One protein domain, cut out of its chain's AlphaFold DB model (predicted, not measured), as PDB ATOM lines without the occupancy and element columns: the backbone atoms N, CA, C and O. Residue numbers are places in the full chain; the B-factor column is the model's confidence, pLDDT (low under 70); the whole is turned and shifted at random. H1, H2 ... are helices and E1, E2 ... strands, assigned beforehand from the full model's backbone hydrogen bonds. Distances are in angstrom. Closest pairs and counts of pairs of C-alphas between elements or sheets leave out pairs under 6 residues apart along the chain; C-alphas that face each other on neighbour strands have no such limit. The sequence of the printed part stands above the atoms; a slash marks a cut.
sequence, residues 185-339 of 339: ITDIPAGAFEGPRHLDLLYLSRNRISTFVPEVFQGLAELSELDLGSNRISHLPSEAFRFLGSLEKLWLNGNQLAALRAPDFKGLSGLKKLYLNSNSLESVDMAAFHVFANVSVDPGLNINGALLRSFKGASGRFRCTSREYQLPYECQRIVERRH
ATOM      1  N   ILE A 185     -11.301 -40.624 -15.779       98.44
ATOM      2  CA  ILE A 185     -10.944 -40.938 -14.388       98.44
ATOM      3  C   ILE A 185     -12.009 -40.358 -13.451       98.44
ATOM      4  O   ILE A 185     -12.306 -39.168 -13.527       98.44
ATOM      5  N   THR A 186     -12.581 -41.178 -12.568       97.06
ATOM      6  CA  THR A 186     -13.564 -40.743 -11.555       97.06
ATOM      7  C   THR A 186     -12.952 -40.572 -10.171       97.06
ATOM      8  O   THR A 186     -13.341 -39.664  -9.441       97.06
ATOM      9  N   ASP A 187     -11.973 -41.411  -9.839       93.88
ATOM     10  CA  ASP A 187     -11.365 -41.498  -8.517       93.88
ATOM     11  C   ASP A 187      -9.850 -41.631  -8.652       93.88
ATOM     12  O   ASP A 187      -9.342 -42.359  -9.510       93.88
ATOM     13  N   ILE A 188      -9.124 -40.952  -7.765       96.50
ATOM     14  CA  ILE A 188      -7.675 -41.093  -7.633       96.50
ATOM     15  C   ILE A 188      -7.411 -41.827  -6.313       96.50
ATOM     16  O   ILE A 188      -7.624 -41.250  -5.245       96.50
ATOM     17  N   PRO A 189      -6.988 -43.102  -6.336       94.69
ATOM     18  CA  PRO A 189      -6.689 -43.825  -5.108       94.69
ATOM     19  C   PRO A 189      -5.395 -43.314  -4.466       94.69
ATOM     20  O   PRO A 189      -4.469 -42.870  -5.150       94.69
ATOM     21  N   ALA A 190      -5.293 -43.443  -3.141       94.94
ATOM     22  CA  ALA A 190      -4.048 -43.179  -2.429       94.94
ATOM     23  C   ALA A 190      -2.895 -44.001  -3.033       94.94
ATOM     24  O   ALA A 190      -3.012 -45.212  -3.257       94.94
ATOM     25  N   GLY A 191      -1.781 -43.325  -3.307       95.81
ATOM     26  CA  GLY A 191      -0.604 -43.925  -3.924       95.81
ATOM     27  C   GLY A 191      -0.739 -44.249  -5.417       95.81
ATOM     28  O   GLY A 191       0.050 -45.042  -5.929       95.81
ATOM     29  N   ALA A 192      -1.708 -43.671  -6.141       96.25
ATOM     30  CA  ALA A 192      -1.767 -43.770  -7.606       96.25
ATOM     31  C   ALA A 192      -0.451 -43.315  -8.267       96.25
ATOM     32  O   ALA A 192       0.052 -43.985  -9.166       96.25
ATOM     33  N   PHE A 193       0.145 -42.243  -7.743       96.88
ATOM     34  CA  PHE A 193       1.404 -41.663  -8.216       96.88
ATOM     35  C   PHE A 193       2.634 -42.145  -7.417       96.88
ATOM     36  O   PHE A 193       3.645 -41.460  -7.332       96.88
ATOM     37  N   GLU A 194       2.582 -43.343  -6.819       95.00
ATOM     38  CA  GLU A 194       3.776 -43.979  -6.243       95.00
ATOM     39  C   GLU A 194       4.755 -44.405  -7.352       95.00
ATOM     40  O   GLU A 194       4.429 -45.248  -8.190       95.00
ATOM     41  N   GLY A 195       5.988 -43.892  -7.317       93.12
ATOM     42  CA  GLY A 195       7.032 -44.237  -8.291       93.12
ATOM     43  C   GLY A 195       7.787 -43.017  -8.824       93.12
ATOM     44  O   GLY A 195       8.976 -42.912  -8.515       93.12
ATOM     45  N   PRO A 196       7.115 -42.121  -9.569       96.06
ATOM     46  CA  PRO A 196       7.715 -40.924 -10.155       96.06
ATOM     47  C   PRO A 196       7.931 -39.844  -9.091       96.06
ATOM     48  O   PRO A 196       7.037 -39.069  -8.770       96.06
ATOM     49  N   ARG A 197       9.116 -39.842  -8.475       93.62
ATOM     50  CA  ARG A 197       9.459 -38.899  -7.391       93.62
ATOM     51  C   ARG A 197       9.903 -37.526  -7.899       93.62
ATOM     52  O   ARG A 197       9.820 -36.577  -7.131       93.62
ATOM     53  N   HIS A 198      10.330 -37.465  -9.157       97.31
ATOM     54  CA  HIS A 198      10.779 -36.258  -9.855       97.31
ATOM     55  C   HIS A 198       9.688 -35.654 -10.745       97.31
ATOM     56  O   HIS A 198       9.983 -34.883 -11.648       97.31
ATOM     57  N   LEU A 199       8.425 -36.033 -10.515       98.56
ATOM     58  CA  LEU A 199       7.322 -35.538 -11.323       98.56
ATOM     59  C   LEU A 199       7.164 -34.032 -11.109       98.56
ATOM     60  O   LEU A 199       6.904 -33.598  -9.984       98.56
ATOM     61  N   ASP A 200       7.285 -33.282 -12.196       98.88
ATOM     62  CA  ASP A 200       7.197 -31.827 -12.251       98.88
ATOM     63  C   ASP A 200       5.825 -31.380 -12.782       98.88
ATOM     64  O   ASP A 200       5.175 -30.500 -12.208       98.88
ATOM     65  N   LEU A 201       5.333 -32.063 -13.822       98.94
ATOM     66  CA  LEU A 201       4.102 -31.734 -14.536       98.94
ATOM     67  C   LEU A 201       3.109 -32.905 -14.477       98.94
ATOM     68  O   LEU A 201       3.385 -34.010 -14.953       98.94
ATOM     69  N   LEU A 202       1.923 -32.660 -13.912       98.88
ATOM     70  CA  LEU A 202       0.840 -33.641 -13.837       98.88
ATOM     71  C   LEU A 202      -0.456 -33.079 -14.422       98.88
ATOM     72  O   LEU A 202      -1.113 -32.227 -13.816       98.88
ATOM     73  N   TYR A 203      -0.864 -33.625 -15.567       98.94
ATOM     74  CA  TYR A 203      -2.082 -33.222 -16.262       98.94
ATOM     75  C   TYR A 203      -3.187 -34.274 -16.106       98.94
ATOM     76  O   TYR A 203      -3.045 -35.438 -16.485       98.94
ATOM     77  N   LEU A 204      -4.299 -33.869 -15.493       98.88
ATOM     78  CA  LEU A 204      -5.481 -34.687 -15.203       98.88
ATOM     79  C   LEU A 204      -6.763 -33.985 -15.678       98.88
ATOM     80  O   LEU A 204      -7.863 -34.287 -15.190       98.88
ATOM     81  N   SER A 205      -6.655 -33.049 -16.621       98.81
ATOM     82  CA  SER A 205      -7.789 -32.254 -17.066       98.81
ATOM     83  C   SER A 205      -8.794 -33.088 -17.866       98.81
ATOM     84  O   SER A 205      -8.507 -34.184 -18.354       98.81
ATOM     85  N   ARG A 206     -10.025 -32.584 -18.001       98.81
ATOM     86  CA  ARG A 206     -11.089 -33.215 -18.815       98.81
ATOM     87  C   ARG A 206     -11.413 -34.656 -18.391       98.81
ATOM     88  O   ARG A 206     -11.846 -35.471 -19.205       98.81
ATOM     89  N   ASN A 207     -11.219 -34.974 -17.115       98.88
ATOM     90  CA  ASN A 207     -11.627 -36.237 -16.513       98.88
ATOM     91  C   ASN A 207     -13.015 -36.092 -15.852       98.88
ATOM     92  O   ASN A 207     -13.794 -35.187 -16.160       98.88
ATOM     93  N   ARG A 208     -13.399 -37.040 -14.995       98.56
ATOM     94  CA  ARG A 208     -14.669 -37.026 -14.252       98.56
ATOM     95  C   ARG A 208     -14.437 -37.058 -12.742       98.56
ATOM     96  O   ARG A 208     -15.310 -37.530 -12.014       98.56
ATOM     97  N   ILE A 209     -13.290 -36.548 -12.287       98.50
ATOM     98  CA  ILE A 209     -12.885 -36.564 -10.881       98.50
ATOM     99  C   ILE A 209     -13.857 -35.695 -10.090       98.50
ATOM    100  O   ILE A 209     -13.999 -34.508 -10.377       98.50
ATOM    101  N   SER A 210     -14.545 -36.281  -9.113       96.19
ATOM    102  CA  SER A 210     -15.505 -35.564  -8.260       96.19
ATOM    103  C   SER A 210     -14.972 -35.314  -6.851       96.19
ATOM    104  O   SER A 210     -15.308 -34.310  -6.221       96.19
ATOM    105  N   THR A 211     -14.118 -36.213  -6.366       89.88
ATOM    106  CA  THR A 211     -13.447 -36.146  -5.071       89.88
ATOM    107  C   THR A 211     -12.134 -36.928  -5.130       89.88
ATOM    108  O   THR A 211     -11.898 -37.708  -6.052       89.88
ATOM    109  N   PHE A 212     -11.261 -36.706  -4.157       95.31
ATOM    110  CA  PHE A 212     -10.018 -37.449  -3.971       95.31
ATOM    111  C   PHE A 212      -9.629 -37.415  -2.489       95.31
ATOM    112  O   PHE A 212     -10.201 -36.652  -1.713       95.31
ATOM    113  N   VAL A 213      -8.686 -38.253  -2.061       94.25
ATOM    114  CA  VAL A 213      -8.176 -38.222  -0.677       94.25
ATOM    115  C   VAL A 213      -6.911 -37.357  -0.585       94.25
ATOM    116  O   VAL A 213      -6.173 -37.281  -1.563       94.25
ATOM    117  N   PRO A 214      -6.604 -36.708   0.551       90.00
ATOM    118  CA  PRO A 214      -5.408 -35.861   0.678       90.00
ATOM    119  C   PRO A 214      -4.078 -36.570   0.368       90.00
ATOM    120  O   PRO A 214      -3.096 -35.947  -0.025       90.00
ATOM    121  N   GLU A 215      -4.029 -37.890   0.537       95.00
ATOM    122  CA  GLU A 215      -2.843 -38.720   0.321       95.00
ATOM    123  C   GLU A 215      -2.536 -38.991  -1.160       95.00
ATOM    124  O   GLU A 215      -1.495 -39.576  -1.457       95.00
ATOM    125  N   VAL A 216      -3.395 -38.592  -2.108       96.25
ATOM    126  CA  VAL A 216      -3.173 -38.899  -3.536       96.25
ATOM    127  C   VAL A 216      -1.893 -38.280  -4.085       96.25
ATOM    128  O   VAL A 216      -1.220 -38.919  -4.885       96.25
ATOM    129  N   PHE A 217      -1.523 -37.088  -3.612       96.12
ATOM    130  CA  PHE A 217      -0.316 -36.370  -4.039       96.12
ATOM    131  C   PHE A 217       0.888 -36.614  -3.117       96.12
ATOM    132  O   PHE A 217       1.884 -35.890  -3.167       96.12
ATOM    133  N   GLN A 218       0.812 -37.613  -2.235       95.81
ATOM    134  CA  GLN A 218       1.924 -37.947  -1.356       95.81
ATOM    135  C   GLN A 218       3.154 -38.363  -2.174       95.81
ATOM    136  O   GLN A 218       3.097 -39.294  -2.972       95.81
ATOM    137  N   GLY A 219       4.286 -37.706  -1.909       94.44
ATOM    138  CA  GLY A 219       5.561 -37.981  -2.577       94.44
ATOM    139  C   GLY A 219       5.845 -37.113  -3.805       94.44
ATOM    140  O   GLY A 219       6.958 -37.186  -4.309       94.44
ATOM    141  N   LEU A 220       4.902 -36.264  -4.232       96.69
ATOM    142  CA  LEU A 220       5.065 -35.326  -5.351       96.69
ATOM    143  C   LEU A 220       5.605 -33.966  -4.878       96.69
ATOM    144  O   LEU A 220       4.996 -32.924  -5.099       96.69
ATOM    145  N   ALA A 221       6.721 -33.980  -4.145       95.88
ATOM    146  CA  ALA A 221       7.277 -32.772  -3.525       95.88
ATOM    147  C   ALA A 221       7.911 -31.794  -4.534       95.88
ATOM    148  O   ALA A 221       8.073 -30.616  -4.215       95.88
ATOM    149  N   GLU A 222       8.266 -32.279  -5.725       97.88
ATOM    150  CA  GLU A 222       8.902 -31.509  -6.803       97.88
ATOM    151  C   GLU A 222       7.888 -30.971  -7.827       97.88
ATOM    152  O   GLU A 222       8.257 -30.151  -8.655       97.88
ATOM    153  N   LEU A 223       6.608 -31.348  -7.717       98.44
ATOM    154  CA  LEU A 223       5.567 -30.963  -8.668       98.44
ATOM    155  C   LEU A 223       5.389 -29.441  -8.711       98.44
ATOM    156  O   LEU A 223       4.998 -28.840  -7.703       98.44
ATOM    157  N   SER A 224       5.624 -28.831  -9.874       98.75
ATOM    158  CA  SER A 224       5.408 -27.400 -10.110       98.75
ATOM    159  C   SER A 224       4.068 -27.105 -10.789       98.75
ATOM    160  O   SER A 224       3.480 -26.043 -10.544       98.75
ATOM    161  N   GLU A 225       3.526 -28.045 -11.568       98.88
ATOM    162  CA  GLU A 225       2.274 -27.872 -12.307       98.88
ATOM    163  C   GLU A 225       1.292 -29.025 -12.083       98.88
ATOM    164  O   GLU A 225       1.599 -30.198 -12.297       98.88
ATOM    165  N   LEU A 226       0.067 -28.672 -11.683       98.88
ATOM    166  CA  LEU A 226      -1.032 -29.616 -11.505       98.88
ATOM    167  C   LEU A 226      -2.287 -29.106 -12.205       98.88
ATOM    168  O   LEU A 226      -2.896 -28.122 -11.766       98.88
ATOM    169  N   ASP A 227      -2.711 -29.811 -13.251       98.94
ATOM    170  CA  ASP A 227      -3.958 -29.516 -13.950       98.94
ATOM    171  C   ASP A 227      -5.081 -30.479 -13.549       98.94
ATOM    172  O   ASP A 227      -5.088 -31.650 -13.919       98.94
ATOM    173  N   LEU A 228      -6.055 -29.972 -12.791       98.75
ATOM    174  CA  LEU A 228      -7.304 -30.655 -12.437       98.75
ATOM    175  C   LEU A 228      -8.515 -29.999 -13.123       98.75
ATOM    176  O   LEU A 228      -9.662 -30.189 -12.702       98.75
ATOM    177  N   GLY A 229      -8.289 -29.213 -14.170       98.56
ATOM    178  CA  GLY A 229      -9.307 -28.462 -14.879       98.56
ATOM    179  C   GLY A 229     -10.328 -29.347 -15.599       98.56
ATOM    180  O   GLY A 229     -10.069 -30.491 -15.962       98.56
ATOM    181  N   SER A 230     -11.522 -28.816 -15.850       98.56
ATOM    182  CA  SER A 230     -12.611 -29.511 -16.551       98.56
ATOM    183  C   SER A 230     -12.952 -30.883 -15.945       98.56
ATOM    184  O   SER A 230     -13.138 -31.859 -16.670       98.56
ATOM    185  N   ASN A 231     -13.003 -30.959 -14.614       98.81
ATOM    186  CA  ASN A 231     -13.421 -32.137 -13.853       98.81
ATOM    187  C   ASN A 231     -14.806 -31.895 -13.209       98.81
ATOM    188  O   ASN A 231     -15.600 -31.079 -13.673       98.81
ATOM    189  N   ARG A 232     -15.160 -32.656 -12.170       98.38
ATOM    190  CA  ARG A 232     -16.442 -32.562 -11.449       98.38
ATOM    191  C   ARG A 232     -16.234 -32.275  -9.961       98.38
ATOM    192  O   ARG A 232     -17.070 -32.648  -9.140       98.38
ATOM    193  N   ILE A 233     -15.111 -31.653  -9.601       98.06
ATOM    194  CA  ILE A 233     -14.734 -31.413  -8.208       98.06
ATOM    195  C   ILE A 233     -15.692 -30.379  -7.620       98.06
ATOM    196  O   ILE A 233     -15.709 -29.227  -8.050       98.06
ATOM    197  N   SER A 234     -16.497 -30.789  -6.644       96.25
ATOM    198  CA  SER A 234     -17.459 -29.911  -5.959       96.25
ATOM    199  C   SER A 234     -16.889 -29.287  -4.686       96.25
ATOM    200  O   SER A 234     -17.233 -28.160  -4.320       96.25
ATOM    201  N   HIS A 235     -15.970 -29.997  -4.029       94.75
ATOM    202  CA  HIS A 235     -15.297 -29.566  -2.810       94.75
ATOM    203  C   HIS A 235     -13.862 -30.086  -2.780       94.75
ATOM    204  O   HIS A 235     -13.594 -31.207  -3.213       94.75
ATOM    205  N   LEU A 236     -12.956 -29.292  -2.212       96.19
ATOM    206  CA  LEU A 236     -11.588 -29.719  -1.954       96.19
ATOM    207  C   LEU A 236     -11.518 -30.468  -0.610       96.19
ATOM    208  O   LEU A 236     -12.071 -29.994   0.389       96.19
ATOM    209  N   PRO A 237     -10.865 -31.640  -0.559       93.62
ATOM    210  CA  PRO A 237     -10.571 -32.325   0.695       93.62
ATOM    211  C   PRO A 237      -9.717 -31.455   1.627       93.62
ATOM    212  O   PRO A 237      -8.854 -30.699   1.180       93.62
ATOM    213  N   SER A 238      -9.903 -31.600   2.942       90.19
ATOM    214  CA  SER A 238      -9.045 -30.919   3.918       90.19
ATOM    215  C   SER A 238      -7.591 -31.342   3.727       90.19
ATOM    216  O   SER A 238      -7.298 -32.534   3.714       90.19
ATOM    217  N   GLU A 239      -6.683 -30.371   3.629       91.06
ATOM    218  CA  GLU A 239      -5.254 -30.619   3.403       91.06
ATOM    219  C   GLU A 239      -4.934 -31.367   2.096       91.06
ATOM    220  O   GLU A 239      -3.873 -31.985   1.990       91.06
ATOM    221  N   ALA A 240      -5.820 -31.277   1.094       94.38
ATOM    222  CA  ALA A 240      -5.669 -31.865  -0.241       94.38
ATOM    223  C   ALA A 240      -4.270 -31.690  -0.849       94.38
ATOM    224  O   ALA A 240      -3.773 -32.585  -1.524       94.38
ATOM    225  N   PHE A 241      -3.633 -30.546  -0.594       96.50
ATOM    226  CA  PHE A 241      -2.380 -30.146  -1.225       96.50
ATOM    227  C   PHE A 241      -1.207 -30.014  -0.243       96.50
ATOM    228  O   PHE A 241      -0.200 -29.389  -0.562       96.50
ATOM    229  N   ARG A 242      -1.292 -30.616   0.955       95.31
ATOM    230  CA  ARG A 242      -0.262 -30.466   2.007       95.31
ATOM    231  C   ARG A 242       1.147 -30.915   1.609       95.31
ATOM    232  O   ARG A 242       2.104 -30.541   2.276       95.31
ATOM    233  N   PHE A 243       1.264 -31.740   0.569       95.19
ATOM    234  CA  PHE A 243       2.536 -32.265   0.066       95.19
ATOM    235  C   PHE A 243       3.106 -31.468  -1.117       95.19
ATOM    236  O   PHE A 243       4.232 -31.728  -1.521       95.19
ATOM    237  N   LEU A 244       2.355 -30.503  -1.655       96.44
ATOM    238  CA  LEU A 244       2.670 -29.794  -2.898       96.44
ATOM    239  C   LEU A 244       3.324 -28.428  -2.632       96.44
ATOM    240  O   LEU A 244       2.876 -27.395  -3.126       96.44
ATOM    241  N   GLY A 245       4.376 -28.412  -1.809       94.69
ATOM    242  CA  GLY A 245       5.045 -27.175  -1.376       94.69
ATOM    243  C   GLY A 245       5.700 -26.372  -2.507       94.69
ATOM    244  O   GLY A 245       5.769 -25.144  -2.412       94.69
ATOM    245  N   SER A 246       6.136 -27.062  -3.567       96.75
ATOM    246  CA  SER A 246       6.806 -26.495  -4.748       96.75
ATOM    247  C   SER A 246       5.839 -26.079  -5.861       96.75
ATOM    248  O   SER A 246       6.274 -25.505  -6.855       96.75
ATOM    249  N   LEU A 247       4.534 -26.336  -5.701       98.19
ATOM    250  CA  LEU A 247       3.554 -26.117  -6.761       98.19
ATOM    251  C   LEU A 247       3.426 -24.633  -7.098       98.19
ATOM    252  O   LEU A 247       3.121 -23.810  -6.233       98.19
ATOM    253  N   GLU A 248       3.597 -24.303  -8.373       98.44
ATOM    254  CA  GLU A 248       3.551 -22.939  -8.890       98.44
ATOM    255  C   GLU A 248       2.246 -22.641  -9.630       98.44
ATOM    256  O   GLU A 248       1.746 -21.509  -9.556       98.44
ATOM    257  N   LYS A 249       1.686 -23.633 -10.332       98.81
ATOM    258  CA  LYS A 249       0.460 -23.487 -11.123       98.81
ATOM    259  C   LYS A 249      -0.540 -24.584 -10.783       98.81
ATOM    260  O   LYS A 249      -0.229 -25.770 -10.833       98.81
ATOM    261  N   LEU A 250      -1.757 -24.157 -10.461       98.81
ATOM    262  CA  LEU A 250      -2.875 -25.041 -10.163       98.81
ATOM    263  C   LEU A 250      -4.087 -24.650 -11.003       98.81
ATOM    264  O   LEU A 250      -4.638 -23.554 -10.847       98.81
ATOM    265  N   TRP A 251      -4.531 -25.572 -11.853       98.81
ATOM    266  CA  TRP A 251      -5.783 -25.433 -12.584       98.81
ATOM    267  C   TRP A 251      -6.905 -26.179 -11.872       98.81
ATOM    268  O   TRP A 251      -6.873 -27.393 -11.705       98.81
ATOM    269  N   LEU A 252      -7.924 -25.429 -11.461       98.44
ATOM    270  CA  LEU A 252      -9.191 -25.935 -10.933       98.44
ATOM    271  C   LEU A 252     -10.375 -25.403 -11.751       98.44
ATOM    272  O   LEU A 252     -11.530 -25.563 -11.355       98.44
ATOM    273  N   ASN A 253     -10.120 -24.767 -12.892       97.75
ATOM    274  CA  ASN A 253     -11.144 -24.200 -13.758       97.75
ATOM    275  C   ASN A 253     -12.066 -25.273 -14.343       97.75
ATOM    276  O   ASN A 253     -11.650 -26.404 -14.545       97.75
ATOM    277  N   GLY A 254     -13.315 -24.936 -14.654       96.94
ATOM    278  CA  GLY A 254     -14.259 -25.902 -15.234       96.94
ATOM    279  C   GLY A 254     -14.658 -27.025 -14.274       96.94
ATOM    280  O   GLY A 254     -14.947 -28.127 -14.727       96.94
ATOM    281  N   ASN A 255     -14.626 -26.771 -12.964       98.12
ATOM    282  CA  ASN A 255     -15.104 -27.690 -11.935       98.12
ATOM    283  C   ASN A 255     -16.454 -27.211 -11.368       98.12
ATOM    284  O   ASN A 255     -17.125 -26.341 -11.924       98.12
ATOM    285  N   GLN A 256     -16.886 -27.814 -10.265       97.12
ATOM    286  CA  GLN A 256     -18.168 -27.548  -9.612       97.12
ATOM    287  C   GLN A 256     -17.971 -26.932  -8.222       97.12
ATOM    288  O   GLN A 256     -18.829 -27.084  -7.353       97.12
ATOM    289  N   LEU A 257     -16.836 -26.260  -7.985       96.56
ATOM    290  CA  LEU A 257     -16.529 -25.684  -6.681       96.56
ATOM    291  C   LEU A 257     -17.581 -24.633  -6.325       96.56
ATOM    292  O   LEU A 257     -17.750 -23.649  -7.047       96.56
ATOM    293  N   ALA A 258     -18.262 -24.850  -5.198       95.62
ATOM    294  CA  ALA A 258     -19.269 -23.931  -4.665       95.62
ATOM    295  C   ALA A 258     -18.711 -23.000  -3.581       95.62
ATOM    296  O   ALA A 258     -19.241 -21.916  -3.340       95.62
ATOM    297  N   ALA A 259     -17.634 -23.405  -2.905       95.69
ATOM    298  CA  ALA A 259     -17.028 -22.602  -1.859       95.69
ATOM    299  C   ALA A 259     -15.515 -22.793  -1.768       95.69
ATOM    300  O   ALA A 259     -15.020 -23.884  -2.042       95.69
ATOM    301  N   LEU A 260     -14.825 -21.743  -1.316       96.12
ATOM    302  CA  LEU A 260     -13.425 -21.782  -0.894       96.12
ATOM    303  C   LEU A 260     -13.342 -21.473   0.599       96.12
ATOM    304  O   LEU A 260     -13.838 -20.440   1.061       96.12
ATOM    305  N   ARG A 261     -12.731 -22.377   1.357       95.31
ATOM    306  CA  ARG A 261     -12.573 -22.309   2.811       95.31
ATOM    307  C   ARG A 261     -11.109 -22.104   3.182       95.31
ATOM    308  O   ARG A 261     -10.204 -22.470   2.441       95.31
ATOM    309  N   ALA A 262     -10.887 -21.586   4.389       92.38
ATOM    310  CA  ALA A 262      -9.553 -21.309   4.921       92.38
ATOM    311  C   ALA A 262      -8.503 -22.435   4.725       92.38
ATOM    312  O   ALA A 262      -7.378 -22.108   4.357       92.38
ATOM    313  N   PRO A 263      -8.806 -23.735   4.936       93.12
ATOM    314  CA  PRO A 263      -7.798 -24.790   4.804       93.12
ATOM    315  C   PRO A 263      -7.589 -25.314   3.374       93.12
ATOM    316  O   PRO A 263      -6.674 -26.114   3.181       93.12
ATOM    317  N   ASP A 264      -8.401 -24.911   2.391       95.38
ATOM    318  CA  ASP A 264      -8.472 -25.576   1.078       95.38
ATOM    319  C   ASP A 264      -7.142 -25.549   0.308       95.38
ATOM    320  O   ASP A 264      -6.821 -26.497  -0.406       95.38
ATOM    321  N   PHE A 265      -6.339 -24.497   0.492       95.62
ATOM    322  CA  PHE A 265      -5.043 -24.325  -0.172       95.62
ATOM    323  C   PHE A 265      -3.842 -24.481   0.768       95.62
ATOM    324  O   PHE A 265      -2.711 -24.140   0.416       95.62
ATOM    325  N   LYS A 266      -4.055 -25.003   1.980       93.69
ATOM    326  CA  LYS A 266      -2.965 -25.244   2.929       93.69
ATOM    327  C   LYS A 266      -1.909 -26.166   2.300       93.69
ATOM    328  O   LYS A 266      -2.236 -27.239   1.803       93.69
ATOM    329  N   GLY A 267      -0.644 -25.749   2.376       93.00
ATOM    330  CA  GLY A 267       0.504 -26.443   1.776       93.00
ATOM    331  C   GLY A 267       1.037 -25.783   0.502       93.00
ATOM    332  O   GLY A 267       2.210 -25.944   0.199       93.00
ATOM    333  N   LEU A 268       0.228 -24.969  -0.182       95.50
ATOM    334  CA  LEU A 268       0.578 -24.333  -1.458       95.50
ATOM    335  C   LEU A 268       1.347 -23.009  -1.284       95.50
ATOM    336  O   LEU A 268       0.970 -21.976  -1.836       95.50
ATOM    337  N   SER A 269       2.420 -23.007  -0.492       90.88
ATOM    338  CA  SER A 269       3.186 -21.786  -0.185       90.88
ATOM    339  C   SER A 269       3.896 -21.166  -1.395       90.88
ATOM    340  O   SER A 269       4.139 -19.958  -1.399       90.88
ATOM    341  N   GLY A 270       4.228 -21.976  -2.408       93.12
ATOM    342  CA  GLY A 270       4.900 -21.547  -3.639       93.12
ATOM    343  C   GLY A 270       3.968 -21.084  -4.764       93.12
ATOM    344  O   GLY A 270       4.461 -20.643  -5.801       93.12
ATOM    345  N   LEU A 271       2.643 -21.155  -4.580       97.00
ATOM    346  CA  LEU A 271       1.696 -20.992  -5.684       97.00
ATOM    347  C   LEU A 271       1.707 -19.573  -6.260       97.00
ATOM    348  O   LEU A 271       1.475 -18.587  -5.557       97.00
ATOM    349  N   LYS A 272       1.916 -19.489  -7.575       96.56
ATOM    350  CA  LYS A 272       1.976 -18.236  -8.341       96.56
ATOM    351  C   LYS A 272       0.714 -18.014  -9.164       96.56
ATOM    352  O   LYS A 272       0.303 -16.867  -9.341       96.56
ATOM    353  N   LYS A 273       0.100 -19.082  -9.682       97.94
ATOM    354  CA  LYS A 273      -1.093 -19.010 -10.537       97.94
ATOM    355  C   LYS A 273      -2.149 -20.017 -10.099       97.94
ATOM    356  O   LYS A 273      -1.872 -21.207  -9.983       97.94
ATOM    357  N   LEU A 274      -3.363 -19.521  -9.901       97.88
ATOM    358  CA  LEU A 274      -4.531 -20.310  -9.537       97.88
ATOM    359  C   LEU A 274      -5.672 -20.010 -10.513       97.88
ATOM    360  O   LEU A 274      -6.172 -18.885 -10.558       97.88
ATOM    361  N   TYR A 275      -6.102 -21.016 -11.267       97.81
ATOM    362  CA  TYR A 275      -7.185 -20.883 -12.239       97.81
ATOM    363  C   TYR A 275      -8.485 -21.443 -11.659       97.81
ATOM    364  O   TYR A 275      -8.586 -22.632 -11.367       97.81
ATOM    365  N   LEU A 276      -9.485 -20.579 -11.479       96.62
ATOM    366  CA  LEU A 276     -10.788 -20.890 -10.877       96.62
ATOM    367  C   LEU A 276     -11.965 -20.551 -11.797       96.62
ATOM    368  O   LEU A 276     -13.114 -20.722 -11.387       96.62
ATOM    369  N   ASN A 277     -11.729 -20.059 -13.016       94.88
ATOM    370  CA  ASN A 277     -12.793 -19.715 -13.961       94.88
ATOM    371  C   ASN A 277     -13.698 -20.921 -14.249       94.88
ATOM    372  O   ASN A 277     -13.273 -22.071 -14.193       94.88
ATOM    373  N   SER A 278     -14.963 -20.667 -14.579       94.56
ATOM    374  CA  SER A 278     -15.942 -21.734 -14.843       94.56
ATOM    375  C   SER A 278     -16.137 -22.685 -13.652       94.56
ATOM    376  O   SER A 278     -16.251 -23.892 -13.833       94.56
ATOM    377  N   ASN A 279     -16.147 -22.138 -12.436       95.12
ATOM    378  CA  ASN A 279     -16.735 -22.772 -11.257       95.12
ATOM    379  C   ASN A 279     -18.015 -22.021 -10.861       95.12
ATOM    380  O   ASN A 279     -18.347 -20.981 -11.430       95.12
ATOM    381  N   SER A 280     -18.727 -22.535  -9.861       92.75
ATOM    382  CA  SER A 280     -19.945 -21.921  -9.316       92.75
ATOM    383  C   SER A 280     -19.694 -21.385  -7.905       92.75
ATOM    384  O   SER A 280     -20.418 -21.722  -6.979       92.75
ATOM    385  N   LEU A 281     -18.635 -20.586  -7.722       94.06
ATOM    386  CA  LEU A 281     -18.241 -20.084  -6.401       94.06
ATOM    387  C   LEU A 281     -19.320 -19.170  -5.806       94.06
ATOM    388  O   LEU A 281     -19.438 -18.010  -6.192       94.06
ATOM    389  N   GLU A 282     -20.050 -19.686  -4.821       94.25
ATOM    390  CA  GLU A 282     -21.078 -18.974  -4.061       94.25
ATOM    391  C   GLU A 282     -20.527 -18.359  -2.775       94.25
ATOM    392  O   GLU A 282     -21.021 -17.323  -2.336       94.25
ATOM    393  N   SER A 283     -19.509 -18.970  -2.157       95.38
ATOM    394  CA  SER A 283     -18.922 -18.498  -0.895       95.38
ATOM    395  C   SER A 283     -17.399 -18.561  -0.903       95.38
ATOM    396  O   SER A 283     -16.813 -19.623  -1.065       95.38
ATOM    397  N   VAL A 284     -16.740 -17.442  -0.623       96.25
ATOM    398  CA  VAL A 284     -15.277 -17.359  -0.537       96.25
ATOM    399  C   VAL A 284     -14.872 -16.806   0.824       96.25
ATOM    400  O   VAL A 284     -15.220 -15.677   1.174       96.25
ATOM    401  N   ASP A 285     -14.127 -17.594   1.595       95.62
ATOM    402  CA  ASP A 285     -13.414 -17.126   2.782       95.62
ATOM    403  C   ASP A 285     -12.027 -16.621   2.371       95.62
ATOM    404  O   ASP A 285     -11.194 -17.393   1.894       95.62
ATOM    405  N   MET A 286     -11.755 -15.326   2.559       94.25
ATOM    406  CA  MET A 286     -10.472 -14.733   2.160       94.25
ATOM    407  C   MET A 286      -9.274 -15.331   2.906       94.25
ATOM    408  O   MET A 286      -8.149 -15.234   2.416       94.25
ATOM    409  N   ALA A 287      -9.502 -16.001   4.043       93.81
ATOM    410  CA  ALA A 287      -8.457 -16.740   4.742       93.81
ATOM    411  C   ALA A 287      -7.872 -17.898   3.910       93.81
ATOM    412  O   ALA A 287      -6.727 -18.279   4.143       93.81
ATOM    413  N   ALA A 288      -8.596 -18.408   2.903       93.62
ATOM    414  CA  ALA A 288      -8.084 -19.431   1.983       93.62
ATOM    415  C   ALA A 288      -6.814 -18.972   1.248       93.62
ATOM    416  O   ALA A 288      -5.964 -19.788   0.901       93.62
ATOM    417  N   PHE A 289      -6.663 -17.659   1.039       93.38
ATOM    418  CA  PHE A 289      -5.545 -17.079   0.297       93.38
ATOM    419  C   PHE A 289      -4.380 -16.623   1.187       93.38
ATOM    420  O   PHE A 289      -3.363 -16.172   0.665       93.38
ATOM    421  N   HIS A 290      -4.487 -16.729   2.518       90.69
ATOM    422  CA  HIS A 290      -3.448 -16.253   3.452       90.69
ATOM    423  C   HIS A 290      -2.140 -17.037   3.367       90.69
ATOM    424  O   HIS A 290      -1.097 -16.521   3.760       90.69
ATOM    425  N   VAL A 291      -2.194 -18.272   2.863       89.62
ATOM    426  CA  VAL A 291      -1.012 -19.117   2.645       89.62
ATOM    427  C   VAL A 291      -0.125 -18.595   1.511       89.62
ATOM    428  O   VAL A 291       1.069 -18.886   1.483       89.62
ATOM    429  N   PHE A 292      -0.687 -17.814   0.588       90.19
ATOM    430  CA  PHE A 292       0.021 -17.343  -0.594       90.19
ATOM    431  C   PHE A 292       0.798 -16.057  -0.315       90.19
ATOM    432  O   PHE A 292       0.268 -15.097   0.248       90.19
ATOM    433  N   ALA A 293       2.040 -15.993  -0.796       83.75
ATOM    434  CA  ALA A 293       2.820 -14.756  -0.771       83.75
ATOM    435  C   ALA A 293       2.417 -13.800  -1.910       83.75
ATOM    436  O   ALA A 293       2.193 -12.610  -1.679       83.75
ATOM    437  N   ASN A 294       2.328 -14.318  -3.140       86.62
ATOM    438  CA  ASN A 294       1.974 -13.557  -4.336       86.62
ATOM    439  C   ASN A 294       1.311 -14.476  -5.374       86.62
ATOM    440  O   ASN A 294       1.993 -15.051  -6.219       86.62
ATOM    441  N   VAL A 295      -0.013 -14.623  -5.290       93.50
ATOM    442  CA  VAL A 295      -0.792 -15.453  -6.217       93.50
ATOM    443  C   VAL A 295      -1.602 -14.583  -7.171       93.50
ATOM    444  O   VAL A 295      -2.260 -13.624  -6.765       93.50
ATOM    445  N   SER A 296      -1.574 -14.947  -8.448       94.88
ATOM    446  CA  SER A 296      -2.528 -14.473  -9.446       94.88
ATOM    447  C   SER A 296      -3.692 -15.453  -9.510       94.88
ATOM    448  O   SER A 296      -3.482 -16.646  -9.724       94.88
ATOM    449  N   VAL A 297      -4.911 -14.952  -9.320       95.25
ATOM    450  CA  VAL A 297      -6.138 -15.752  -9.407       95.25
ATOM    451  C   VAL A 297      -6.883 -15.363 -10.675       95.25
ATOM    452  O   VAL A 297      -7.205 -14.191 -10.845       95.25
ATOM    453  N   ASP A 298      -7.172 -16.336 -11.535       94.81
ATOM    454  CA  ASP A 298      -7.937 -16.169 -12.776       94.81
ATOM    455  C   ASP A 298      -9.361 -16.731 -12.582       94.81
ATOM    456  O   ASP A 298      -9.500 -17.862 -12.104       94.81
ATOM    457  N   PRO A 299     -10.441 -15.974 -12.851       93.69
ATOM    458  CA  PRO A 299     -10.497 -14.629 -13.433       93.69
ATOM    459  C   PRO A 299     -10.369 -13.501 -12.401       93.69
ATOM    460  O   PRO A 299     -10.492 -12.324 -12.731       93.69
ATOM    461  N   GLY A 300     -10.122 -13.848 -11.139       93.94
ATOM    462  CA  GLY A 300     -10.012 -12.908 -10.030       93.94
ATOM    463  C   GLY A 300     -11.349 -12.649  -9.342       93.94
ATOM    464  O   GLY A 300     -12.389 -13.197  -9.713       93.94
ATOM    465  N   LEU A 301     -11.311 -11.832  -8.289       94.44
ATOM    466  CA  LEU A 301     -12.471 -11.506  -7.457       94.44
ATOM    467  C   LEU A 301     -12.711  -9.996  -7.497       94.44
ATOM    468  O   LEU A 301     -11.853  -9.218  -7.081       94.44
ATOM    469  N   ASN A 302     -13.871  -9.575  -7.984       94.19
ATOM    470  CA  ASN A 302     -14.351  -8.207  -7.884       94.19
ATOM    471  C   ASN A 302     -15.027  -8.001  -6.521       94.19
ATOM    472  O   ASN A 302     -16.014  -8.659  -6.201       94.19
ATOM    473  N   ILE A 303     -14.496  -7.092  -5.703       91.19
ATOM    474  CA  ILE A 303     -15.032  -6.764  -4.381       91.19
ATOM    475  C   ILE A 303     -15.450  -5.299  -4.385       91.19
ATOM    476  O   ILE A 303     -14.628  -4.409  -4.595       91.19
ATOM    477  N   ASN A 304     -16.730  -5.040  -4.109       85.50
ATOM    478  CA  ASN A 304     -17.308  -3.689  -4.101       85.50
ATOM    479  C   ASN A 304     -17.064  -2.905  -5.412       85.50
ATOM    480  O   ASN A 304     -16.880  -1.690  -5.381       85.50
ATOM    481  N   GLY A 305     -17.051  -3.589  -6.561       85.31
ATOM    482  CA  GLY A 305     -16.869  -2.965  -7.875       85.31
ATOM    483  C   GLY A 305     -15.412  -2.715  -8.288       85.31
ATOM    484  O   GLY A 305     -15.194  -2.161  -9.363       85.31
ATOM    485  N   ALA A 306     -14.425  -3.129  -7.484       90.69
ATOM    486  CA  ALA A 306     -13.019  -3.159  -7.874       90.69
ATOM    487  C   ALA A 306     -12.423  -4.580  -7.862       90.69
ATOM    488  O   ALA A 306     -12.562  -5.332  -6.896       90.69
ATOM    489  N   LEU A 307     -11.667  -4.913  -8.912       93.00
ATOM    490  CA  LEU A 307     -10.883  -6.147  -8.971       93.00
ATOM    491  C   LEU A 307      -9.827  -6.166  -7.857       93.00
ATOM    492  O   LEU A 307      -8.986  -5.265  -7.764       93.00
ATOM    493  N   LEU A 308      -9.843  -7.217  -7.039       91.44
ATOM    494  CA  LEU A 308      -8.857  -7.430  -5.993       91.44
ATOM    495  C   LEU A 308      -7.491  -7.730  -6.619       91.44
ATOM    496  O   LEU A 308      -7.288  -8.768  -7.242       91.44
ATOM    497  N   ARG A 309      -6.540  -6.811  -6.434       86.81
ATOM    498  CA  ARG A 309      -5.179  -6.927  -6.989       86.81
ATOM    499  C   ARG A 309      -4.198  -7.667  -6.082       86.81
ATOM    500  O   ARG A 309      -3.134  -8.066  -6.535       86.81
ATOM    501  N   SER A 310      -4.519  -7.791  -4.797       86.69
ATOM    502  CA  SER A 310      -3.684  -8.480  -3.816       86.69
ATOM    503  C   SER A 310      -4.551  -9.104  -2.733       86.69
ATOM    504  O   SER A 310      -5.452  -8.455  -2.204       86.69
ATOM    505  N   PHE A 311      -4.239 -10.345  -2.375       87.00
ATOM    506  CA  PHE A 311      -4.892 -11.062  -1.279       87.00
ATOM    507  C   PHE A 311      -4.253 -10.773   0.086       87.00
ATOM    508  O   PHE A 311      -4.783 -11.176   1.123       87.00
ATOM    509  N   LYS A 312      -3.131 -10.044   0.118       83.56
ATOM    510  CA  LYS A 312      -2.428  -9.722   1.360       83.56
ATOM    511  C   LYS A 312      -3.308  -8.839   2.249       83.56
ATOM    512  O   LYS A 312      -3.645  -7.718   1.886       83.56
ATOM    513  N   GLY A 313      -3.670  -9.351   3.426       81.06
ATOM    514  CA  GLY A 313      -4.535  -8.653   4.386       81.06
ATOM    515  C   GLY A 313      -6.032  -8.678   4.049       81.06
ATOM    516  O   GLY A 313      -6.830  -8.153   4.827       81.06
ATOM    517  N   ALA A 314      -6.442  -9.309   2.940       86.19
ATOM    518  CA  ALA A 314      -7.854  -9.536   2.649       86.19
ATOM    519  C   ALA A 314      -8.455 -10.475   3.708       86.19
ATOM    520  O   ALA A 314      -7.851 -11.479   4.079       86.19
ATOM    521  N   SER A 315      -9.636 -10.152   4.235       91.12
ATOM    522  CA  SER A 315     -10.274 -10.940   5.297       91.12
ATOM    523  C   SER A 315     -11.796 -10.907   5.199       91.12
ATOM    524  O   SER A 315     -12.387  -9.991   4.624       91.12
ATOM    525  N   GLY A 316     -12.427 -11.911   5.807       92.88
ATOM    526  CA  GLY A 316     -13.875 -12.065   5.841       92.88
ATOM    527  C   GLY A 316     -14.411 -13.006   4.768       92.88
ATOM    528  O   GLY A 316     -13.689 -13.471   3.888       92.88
ATOM    529  N   ARG A 317     -15.712 -13.275   4.875       95.00
ATOM    530  CA  ARG A 317     -16.450 -14.159   3.977       95.00
ATOM    531  C   ARG A 317     -17.268 -13.354   2.988       95.00
ATOM    532  O   ARG A 317     -17.883 -12.349   3.353       95.00
ATOM    533  N   PHE A 318     -17.283 -13.810   1.749       95.44
ATOM    534  CA  PHE A 318     -17.935 -13.140   0.638       95.44
ATOM    535  C   PHE A 318     -18.872 -14.104  -0.066       95.44
ATOM    536  O   PHE A 318     -18.513 -15.254  -0.299       95.44
ATOM    537  N   ARG A 319     -20.060 -13.618  -0.418       94.88
ATOM    538  CA  ARG A 319     -20.939 -14.288  -1.362       94.88
ATOM    539  C   ARG A 319     -20.533 -13.856  -2.761       94.88
ATOM    540  O   ARG A 319     -20.546 -12.656  -3.024       94.88
ATOM    541  N   CYS A 320     -20.176 -14.802  -3.613       94.25
ATOM    542  CA  CYS A 320     -19.708 -14.531  -4.965       94.25
ATOM    543  C   CYS A 320     -20.707 -15.051  -6.003       94.25
ATOM    544  O   CYS A 320     -21.510 -15.938  -5.723       94.25
ATOM    545  N   THR A 321     -20.697 -14.452  -7.190       90.44
ATOM    546  CA  THR A 321     -21.473 -14.911  -8.348       90.44
ATOM    547  C   THR A 321     -20.615 -14.801  -9.602       90.44
ATOM    548  O   THR A 321     -19.853 -13.843  -9.752       90.44
ATOM    549  N   SER A 322     -20.712 -15.784 -10.495       83.12
ATOM    550  CA  SER A 322     -20.123 -15.695 -11.835       83.12
ATOM    551  C   SER A 322     -21.147 -15.066 -12.775       83.12
ATOM    552  O   SER A 322     -22.312 -15.465 -12.762       83.12
ATOM    553  N   ARG A 323     -20.738 -14.060 -13.554       69.06
ATOM    554  CA  ARG A 323     -21.622 -13.406 -14.532       69.06
ATOM    555  C   ARG A 323     -21.487 -14.002 -15.927       69.06
ATOM    556  O   ARG A 323     -22.503 -14.199 -16.578       69.06
ATOM    557  N   GLU A 324     -20.265 -14.315 -16.356       74.06
ATOM    558  CA  GLU A 324     -19.957 -14.907 -17.662       74.06
ATOM    559  C   GLU A 324     -18.642 -15.703 -17.597       74.06
ATOM    560  O   GLU A 324     -17.868 -15.598 -16.639       74.06
ATOM    561  N   TYR A 325     -18.374 -16.489 -18.641       75.50
ATOM    562  CA  TYR A 325     -17.102 -17.187 -18.821       75.50
ATOM    563  C   TYR A 325     -15.935 -16.182 -18.853       75.50
ATOM    564  O   TYR A 325     -15.998 -15.188 -19.568       75.50
ATOM    565  N   GLN A 326     -14.876 -16.448 -18.079       79.25
ATOM    566  CA  GLN A 326     -13.653 -15.625 -17.962       79.25
ATOM    567  C   GLN A 326     -13.796 -14.218 -17.346       79.25
ATOM    568  O   GLN A 326     -12.792 -13.519 -17.230       79.25
ATOM    569  N   LEU A 327     -14.975 -13.806 -16.871       88.88
ATOM    570  CA  LEU A 327     -15.097 -12.565 -16.096       88.88
ATOM    571  C   LEU A 327     -14.806 -12.790 -14.601       88.88
ATOM    572  O   LEU A 327     -15.158 -13.852 -14.077       88.88
ATOM    573  N   PRO A 328     -14.211 -11.804 -13.893       93.25
ATOM    574  CA  PRO A 328     -14.009 -11.872 -12.447       93.25
ATOM    575  C   PRO A 328     -15.301 -12.195 -11.686       93.25
ATOM    576  O   PRO A 328     -16.389 -11.763 -12.071       93.25
ATOM    577  N   TYR A 329     -15.186 -12.911 -10.567       94.81
ATOM    578  CA  TYR A 329     -16.334 -13.192  -9.701       94.81
ATOM    579  C   TYR A 329     -16.800 -11.924  -8.986       94.81
ATOM    580  O   TYR A 329     -15.998 -11.242  -8.357       94.81
ATOM    581  N   GLU A 330     -18.098 -11.638  -9.006       94.88
ATOM    582  CA  GLU A 330     -18.680 -10.500  -8.290       94.88
ATOM    583  C   GLU A 330     -19.003 -10.892  -6.851       94.88
ATOM    584  O   GLU A 330     -19.899 -11.706  -6.617       94.88
ATOM    585  N   CYS A 331     -18.274 -10.319  -5.894       94.69
ATOM    586  CA  CYS A 331     -18.266 -10.736  -4.500       94.69
ATOM    587  C   CYS A 331     -18.742  -9.625  -3.550       94.69
ATOM    588  O   CYS A 331     -18.215  -8.511  -3.525       94.69
ATOM    589  N   GLN A 332     -19.709  -9.959  -2.693       93.69
ATOM    590  CA  GLN A 332     -20.250  -9.083  -1.653       93.69
ATOM    591  C   GLN A 332     -19.987  -9.665  -0.268       93.69
ATOM    592  O   GLN A 332     -20.200 -10.853  -0.027       93.69
ATOM    593  N   ARG A 333     -19.533  -8.830   0.670       92.25
ATOM    594  CA  ARG A 333     -19.204  -9.284   2.025       92.25
ATOM    595  C   ARG A 333     -20.454  -9.792   2.748       92.25
ATOM    596  O   ARG A 333     -21.483  -9.122   2.780       92.25
ATOM    597  N   ILE A 334     -20.342 -10.954   3.379       89.56
ATOM    598  CA  ILE A 334     -21.380 -11.504   4.247       89.56
ATOM    599  C   ILE A 334     -21.234 -10.827   5.612       89.56
ATOM    600  O   ILE A 334     -20.215 -10.977   6.288       89.56
ATOM    601  N   VAL A 335     -22.237 -10.044   6.012       78.88
ATOM    602  CA  VAL A 335     -22.290  -9.446   7.351       78.88
ATOM    603  C   VAL A 335     -22.767 -10.524   8.320       78.88
ATOM    604  O   VAL A 335     -23.954 -10.842   8.367       78.88
ATOM    605  N   GLU A 336     -21.846 -11.111   9.081       64.25
ATOM    606  CA  GLU A 336     -22.208 -11.996  10.188       64.25
ATOM    607  C   GLU A 336     -22.905 -11.144  11.262       64.25
ATOM    608  O   GLU A 336     -22.283 -10.304  11.918       64.25
ATOM    609  N   ARG A 337     -24.228 -11.303  11.409       51.91
ATOM    610  CA  ARG A 337     -24.967 -10.706  12.527       51.91
ATOM    611  C   ARG A 337     -24.446 -11.356  13.806       51.91
ATOM    612  O   ARG A 337     -24.776 -12.509  14.069       51.91
ATOM    613  N   ARG A 338     -23.648 -10.624  14.590       49.97
ATOM    614  CA  ARG A 338     -23.333 -11.010  15.973       49.97
ATOM    615  C   ARG A 338     -24.668 -11.190  16.708       49.97
ATOM    616  O   ARG A 338     -25.457 -10.246  16.728       49.97
ATOM    617  N   HIS A 339     -24.954 -12.408  17.159       39.19
ATOM    618  CA  HIS A 339     -26.033 -12.680  18.111       39.19
ATOM    619  C   HIS A 339     -25.546 -12.384  19.522       39.19
ATOM    620  O   HIS A 339     -24.342 -12.632  19.773       39.19
TER     621      HIS A 339
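This is residues 185 to 339 of the 339 residues of an uncharacterized protein of Nasonia vitripennis (UniProt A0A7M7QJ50). With little regular structure, the chain winds in stacked turns, a solenoid with short parallel strands E1, E2, E3, E4, E6 in a row along one side; a curled mixed sheet, E5, E8, E9, E7 in order, caps one end. The printed part has 155 residues, 39 of them in named elements, mixed in class: E1 H1 E2 E3 E4 E5 H2 E6 E7 E8 E9. It is compact, radius of gyration of the C-alphas 15.4 A, spanning 49 by 32 by 28 A.

E1, residues 201 to 203, H1, residues 214 to 217, and E2, residues 225 to 227, make a strand-helix-strand unit, parallel neighbour strands with a helix between, its crossover right-handed; N 202 and O 225 are 3.0 A apart. E8, residues 317 to 321, and E9, residues 329 to 333, form a hairpin, with N 319 and O 332 2.8 A apart. H2, residues 286 to 289, is not on either sheet. Both helices are too short for an O i to N i+4 pair.

E3 is residues 249 to 251, E4 273 to 275, E5 283 to 285, E6 296 to 298, E7 301 to 303. E8 is 13.3 A long. C-alpha 201 is at (4.102, -31.734, -14.536), C-alpha 333 at (-19.204, -9.284, 2.025).

The printed part has no cut. Links E2 to E3, E3 to E4 and E7 to E8 are long. Residues 323 and 336 to 339 have pLDDT under 70.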